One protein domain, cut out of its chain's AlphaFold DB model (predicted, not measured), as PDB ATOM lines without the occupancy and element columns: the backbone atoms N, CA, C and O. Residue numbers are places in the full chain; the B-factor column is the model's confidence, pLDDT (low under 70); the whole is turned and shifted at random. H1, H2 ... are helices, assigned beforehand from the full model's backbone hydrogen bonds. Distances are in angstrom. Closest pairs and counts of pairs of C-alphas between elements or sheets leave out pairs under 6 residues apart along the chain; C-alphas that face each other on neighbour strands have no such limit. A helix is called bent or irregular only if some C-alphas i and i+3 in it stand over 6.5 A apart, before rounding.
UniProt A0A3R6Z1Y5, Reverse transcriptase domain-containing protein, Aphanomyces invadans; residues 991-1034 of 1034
ATOM      1  N   ASP A 991    -472.517 278.192  52.036       82.50
ATOM      2  CA  ASP A 991    -472.377 279.291  52.995       82.50
ATOM      3  C   ASP A 991    -470.903 279.675  53.177       82.50
ATOM      4  O   ASP A 991    -470.605 280.830  53.459       82.50
ATOM      5  N   HIS A 992    -469.978 278.718  53.020       84.25
ATOM      6  CA  HIS A 992    -468.537 278.976  53.113       84.25
ATOM      7  C   HIS A 992    -468.017 279.789  51.940       84.25
ATOM      8  O   HIS A 992    -467.167 280.653  52.130       84.25
ATOM      9  N   THR A 993    -468.539 279.539  50.740       85.75
ATOM     10  CA  THR A 993    -468.180 280.322  49.556       85.75
ATOM     11  C   THR A 993    -468.626 281.769  49.727       85.75
ATOM     12  O   THR A 993    -467.832 282.676  49.501       85.75
ATOM     13  N   VAL A 994    -469.864 281.986  50.187       88.31
ATOM     14  CA  VAL A 994    -470.385 283.334  50.471       88.31
ATOM     15  C   VAL A 994    -469.572 284.007  51.574       88.31
ATOM     16  O   VAL A 994    -469.092 285.117  51.385       88.31
ATOM     17  N   PHE A 995    -469.314 283.306  52.681       87.00
ATOM     18  CA  PHE A 995    -468.511 283.835  53.783       87.00
ATOM     19  C   PHE A 995    -467.093 284.242  53.348       87.00
ATOM     20  O   PHE A 995    -466.591 285.281  53.772       87.00
ATOM     21  N   LEU A 996    -466.446 283.457  52.480       88.88
ATOM     22  CA  LEU A 996    -465.130 283.795  51.936       88.88
ATOM     23  C   LEU A 996    -465.182 285.043  51.039       88.88
ATOM     24  O   LEU A 996    -464.290 285.887  51.128       88.88
ATOM     25  N   LEU A 997    -466.225 285.181  50.213       91.00
ATOM     26  CA  LEU A 997    -466.443 286.370  49.381       91.00
ATOM     27  C   LEU A 997    -466.691 287.620  50.236       91.00
ATOM     28  O   LEU A 997    -466.100 288.664  49.966       91.00
ATOM     29  N   ASP A 998    -467.486 287.506  51.300       92.19
ATOM     30  CA  ASP A 998    -467.748 288.599  52.242       92.19
ATOM     31  C   ASP A 998    -466.470 289.028  52.978       92.19
ATOM     32  O   ASP A 998    -466.209 290.225  53.143       92.19
ATOM     33  N   LEU A 999    -465.629 288.068  53.386       90.50
ATOM     34  CA  LEU A 999    -464.320 288.345  53.983       90.50
ATOM     35  C   LEU A 999    -463.390 289.059  52.998       90.50
ATOM     36  O   LEU A 999    -462.773 290.063  53.360       90.50
ATOM     37  N   GLN A1000    -463.315 288.583  51.752       92.81
ATOM     38  CA  GLN A1000    -462.516 289.207  50.697       92.81
ATOM     39  C   GLN A1000    -462.988 290.641  50.423       92.81
ATOM     40  O   GLN A1000    -462.173 291.567  50.357       92.81
ATOM     41  N   HIS A1001    -464.302 290.842  50.303       93.50
ATOM     42  CA  HIS A1001    -464.898 292.158  50.108       93.50
ATOM     43  C   HIS A1001    -464.595 293.089  51.288       93.50
ATOM     44  O   HIS A1001    -464.169 294.223  51.084       93.50
ATOM     45  N   THR A1002    -464.718 292.594  52.522       93.69
ATOM     46  CA  THR A1002    -464.422 293.362  53.739       93.69
ATOM     47  C   THR A1002    -462.960 293.801  53.797       93.69
ATOM     48  O   THR A1002    -462.696 294.970  54.077       93.69
ATOM     49  N   CYS A1003    -462.012 292.905  53.499       93.56
ATOM     50  CA  CYS A1003    -460.587 293.249  53.437       93.56
ATOM     51  C   CYS A1003    -460.329 294.329  52.377       93.56
ATOM     52  O   CYS A1003    -459.618 295.296  52.637       93.56
ATOM     53  N   THR A1004    -460.990 294.211  51.220       91.06
ATOM     54  CA  THR A1004    -460.888 295.179  50.117       91.06
ATOM     55  C   THR A1004    -461.414 296.558  50.522       91.06
ATOM     56  O   THR A1004    -460.727 297.558  50.342       91.06
ATOM     57  N   VAL A1005    -462.614 296.626  51.109       94.94
ATOM     58  CA  VAL A1005    -463.246 297.890  51.530       94.94
ATOM     59  C   VAL A1005    -462.468 298.559  52.661       94.94
ATOM     60  O   VAL A1005    -462.362 299.783  52.697       94.94
ATOM     61  N   ARG A1006    -461.912 297.772  53.585       94.94
ATOM     62  CA  ARG A1006    -461.146 298.283  54.730       94.94
ATOM     63  C   ARG A1006    -459.672 298.528  54.422       94.94
ATOM     64  O   ARG A1006    -458.957 298.968  55.317       94.94
ATOM     65  N   ASN A1007    -459.227 298.249  53.195       92.25
ATOM     66  CA  ASN A1007    -457.823 298.306  52.798       92.25
ATOM     67  C   ASN A1007    -456.909 297.530  53.769       92.25
ATOM     68  O   ASN A1007    -455.878 298.028  54.216       92.25
ATOM     69  N   GLN A1008    -457.346 296.328  54.154       94.88
ATOM     70  CA  GLN A1008    -456.622 295.427  55.048       94.88
ATOM     71  C   GLN A1008    -456.044 294.259  54.256       94.88
ATOM     72  O   GLN A1008    -456.708 293.694  53.387       94.88
ATOM     73  N   GLU A1009    -454.820 293.866  54.593       89.69
ATOM     74  CA  GLU A1009    -454.218 292.641  54.074       89.69
ATOM     75  C   GLU A1009    -454.799 291.415  54.790       89.69
ATOM     76  O   GLU A1009    -455.012 291.423  56.005       89.69
ATOM     77  N   GLY A1010    -455.054 290.347  54.035       85.56
ATOM     78  CA  GLY A1010    -455.588 289.094  54.557       85.56
ATOM     79  C   GLY A1010    -455.025 287.894  53.804       85.56
ATOM     80  O   GLY A1010    -454.755 287.970  52.607       85.56
ATOM     81  N   TYR A1011    -454.869 286.774  54.510       88.31
ATOM     82  CA  TYR A1011    -454.370 285.514  53.960       88.31
ATOM     83  C   TYR A1011    -455.448 284.435  54.068       88.31
ATOM     84  O   TYR A1011    -456.090 284.294  55.110       88.31
ATOM     85  N   ALA A1012    -455.624 283.649  53.006       85.81
ATOM     86  CA  ALA A1012    -456.481 282.467  52.999       85.81
ATOM     87  C   ALA A1012    -455.624 281.213  52.796       85.81
ATOM     88  O   ALA A1012    -454.834 281.145  51.856       85.81
ATOM     89  N   ALA A1013    -455.793 280.219  53.668       85.81
ATOM     90  CA  ALA A1013    -455.106 278.935  53.581       85.81
ATOM     91  C   ALA A1013    -456.129 277.805  53.435       85.81
ATOM     92  O   ALA A1013    -457.021 277.648  54.270       85.81
ATOM     93  N   PHE A1014    -455.981 277.001  52.382       82.62
ATOM     94  CA  PHE A1014    -456.786 275.806  52.151       82.62
ATOM     95  C   PHE A1014    -455.965 274.587  52.551       82.62
ATOM     96  O   PHE A1014    -454.996 274.232  51.883       82.62
ATOM     97  N   LEU A1015    -456.332 273.975  53.673       81.25
ATOM     98  CA  LEU A1015    -455.645 272.805  54.205       81.25
ATOM     99  C   LEU A1015    -456.409 271.548  53.791       81.25
ATOM    100  O   LEU A1015    -457.541 271.344  54.229       81.25
ATOM    101  N   ASP A1016    -455.786 270.717  52.957       70.38
ATOM    102  CA  ASP A1016    -456.280 269.373  52.655       70.38
ATOM    103  C   ASP A1016    -455.481 268.343  53.458       70.38
ATOM    104  O   ASP A1016    -454.248 268.333  53.449       70.38
ATOM    105  N   PHE A1017    -456.190 267.481  54.176       66.75
ATOM    106  CA  PHE A1017    -455.587 266.482  55.047       66.75
ATOM    107  C   PHE A1017    -455.651 265.114  54.373       66.75
ATOM    108  O   PHE A1017    -456.725 264.542  54.159       66.75
ATOM    109  N   ALA A1018    -454.482 264.543  54.081       59.25
ATOM    110  CA  ALA A1018    -454.391 263.218  53.487       59.25
ATOM    111  C   ALA A1018    -455.061 262.161  54.386       59.25
ATOM    112  O   ALA A1018    -454.658 261.961  55.533       59.25
ATOM    113  N   LYS A1019    -456.058 261.453  53.835       60.97
ATOM    114  CA  LYS A1019    -456.764 260.341  54.501       60.97
ATOM    115  C   LYS A1019    -457.385 260.737  55.859       60.97
ATOM    116  O   LYS A1019    -457.367 259.958  56.808       60.97
ATOM    117  N   ALA A1020    -457.938 261.953  55.952       54.34
ATOM    118  CA  ALA A1020    -458.459 262.535  57.197       54.34
ATOM    119  C   ALA A1020    -459.502 261.664  57.927       54.34
ATOM    120  O   ALA A1020    -459.480 261.570  59.152       54.34
ATOM    121  N   TYR A1021    -460.393 261.004  57.181       58.12
ATOM    122  CA  TYR A1021    -461.432 260.137  57.750       58.12
ATOM    123  C   TYR A1021    -460.892 258.775  58.194       58.12
ATOM    124  O   TYR A1021    -461.382 258.220  59.174       58.12
ATOM    125  N   ASP A1022    -459.854 258.272  57.522       59.12
ATOM    126  CA  ASP A1022    -459.260 256.964  57.816       59.12
ATOM    127  C   ASP A1022    -458.335 257.016  59.047       59.12
ATOM    128  O   ASP A1022    -458.042 255.989  59.643       59.12
ATOM    129  N   ARG A1023    -457.897 258.220  59.458       59.00
ATOM    130  CA  ARG A1023    -456.970 258.468  60.584       59.00
ATOM    131  C   ARG A1023    -457.615 259.191  61.776       59.00
ATOM    132  O   ARG A1023    -456.917 259.793  62.594       59.00
ATOM    133  N   ALA A1024    -458.944 259.171  61.882       47.34
ATOM    134  CA  ALA A1024    -459.698 260.003  62.825       47.34
ATOM    135  C   ALA A1024    -459.358 259.767  64.317       47.34
ATOM    136  O   ALA A1024    -459.437 260.708  65.110       47.34
ATOM    137  N   ALA A1025    -458.925 258.560  64.703       47.44
ATOM    138  CA  ALA A1025    -458.489 258.261  66.073       47.44
ATOM    139  C   ALA A1025    -457.203 259.021  66.470       47.44
ATOM    140  O   ALA A1025    -457.103 259.537  67.586       47.44
ATOM    141  N   LEU A1026    -456.274 259.210  65.522       42.56
ATOM    142  CA  LEU A1026    -455.041 259.983  65.708       42.56
ATOM    143  C   LEU A1026    -455.306 261.493  65.858       42.56
ATOM    144  O   LEU A1026    -454.590 262.182  66.591       42.56
ATOM    145  N   PHE A1027    -456.317 262.016  65.157       44.84
ATOM    146  CA  PHE A1027    -456.531 263.458  65.002       44.84
ATOM    147  C   PHE A1027    -456.955 264.141  66.306       44.84
ATOM    148  O   PHE A1027    -456.387 265.164  66.667       44.84
ATOM    149  N   ILE A1028    -457.878 263.549  67.073       47.62
ATOM    150  CA  ILE A1028    -458.397 264.172  68.308       47.62
ATOM    151  C   ILE A1028    -457.312 264.289  69.399       47.62
ATOM    152  O   ILE A1028    -457.411 265.144  70.279       47.62
ATOM    153  N   TYR A1029    -456.257 263.467  69.343       41.22
ATOM    154  CA  TYR A1029    -455.256 263.378  70.411       41.22
ATOM    155  C   TYR A1029    -453.859 263.904  70.055       41.22
ATOM    156  O   TYR A1029    -453.148 264.326  70.972       41.22
ATOM    157  N   LYS A1030    -453.455 263.919  68.774       40.00
ATOM    158  CA  LYS A1030    -452.113 264.376  68.353       40.00
ATOM    159  C   LYS A1030    -452.060 265.806  67.805       40.00
ATOM    160  O   LYS A1030    -450.969 266.361  67.738       40.00
ATOM    161  N   SER A1031    -453.182 266.448  67.465       35.69
ATOM    162  CA  SER A1031    -453.184 267.828  66.955       35.69
ATOM    163  C   SER A1031    -453.104 268.875  68.080       35.69
ATOM    164  O   SER A1031    -454.008 269.688  68.262       35.69
ATOM    165  N   ASN A1032    -452.019 268.852  68.854       30.75
ATOM    166  CA  ASN A1032    -451.487 270.058  69.481       30.75
ATOM    167  C   ASN A1032    -450.195 270.370  68.735       30.75
ATOM    168  O   ASN A1032    -449.245 269.596  68.807       30.75
ATOM    169  N   TRP A1033    -450.227 271.459  67.976       32.06
ATOM    170  CA  TRP A1033    -449.113 272.022  67.227       32.06
ATOM    171  C   TRP A1033    -447.807 271.996  68.037       32.06
ATOM    172  O   TRP A1033    -447.790 272.444  69.186       32.06
ATOM    173  N   SER A1034    -446.746 271.461  67.424       26.58
ATOM    174  CA  SER A1034    -445.371 271.899  67.680       26.58
ATOM    175  C   SER A1034    -445.157 273.262  67.046       26.58
ATOM    176  O   SER A1034    -445.538 273.371  65.854       26.58
TER     177      SER A1034
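This is residues 991 to 1034 of the 1034 residues of the protein "Reverse transcriptase domain-containing protein" of Aphanomyces invadans (UniProt A0A3R6Z1Y5). Look for a longer helix, H1, and a short one, H2, set far from each other at the two ends of a long strap; the strap turns back after H1 and runs out to H2, and the two helices share no core. Residues 1013 to 1034, of which 1024 to 1030 belong to H2, stand free. The 44 printed residues hold two named helices, H1 then H2, and no named strand; the class is all helix. The whole is extended, with a radius of gyration of the C-alphas of 15.7 A, and only just flat, spanning 42 by 26 by 14 A.

Start at H1, residues 991 to 1005, where every O i to N i+4 pair is within hydrogen-bond range. H2, residues 1024 to 1030, is apart from it; there 1 of 3 such pairs is within range, beside 2 of 4 O i to N i+3 pairs.

Find C-alpha 991 at (-472.377, 279.291, 52.995); H1 runs 20.8 A to C-alpha 1005. H2 runs 10.4 A and ends at C-alpha 1030, (-452.113, 264.376, 68.353); it is neither bent nor irregular, but only just: C-alphas 1025 and 1028 are 6.3 A apart.

The C-alphas of Val 1005 and Ala 1025, the two farthest apart, are separated by 42.5 A. The link from H1 to H2 is long, 18 residues, and the printed part has no cut. Mean pLDDT of the printed part is 71.7; residues 1017 to 1034 are under 70.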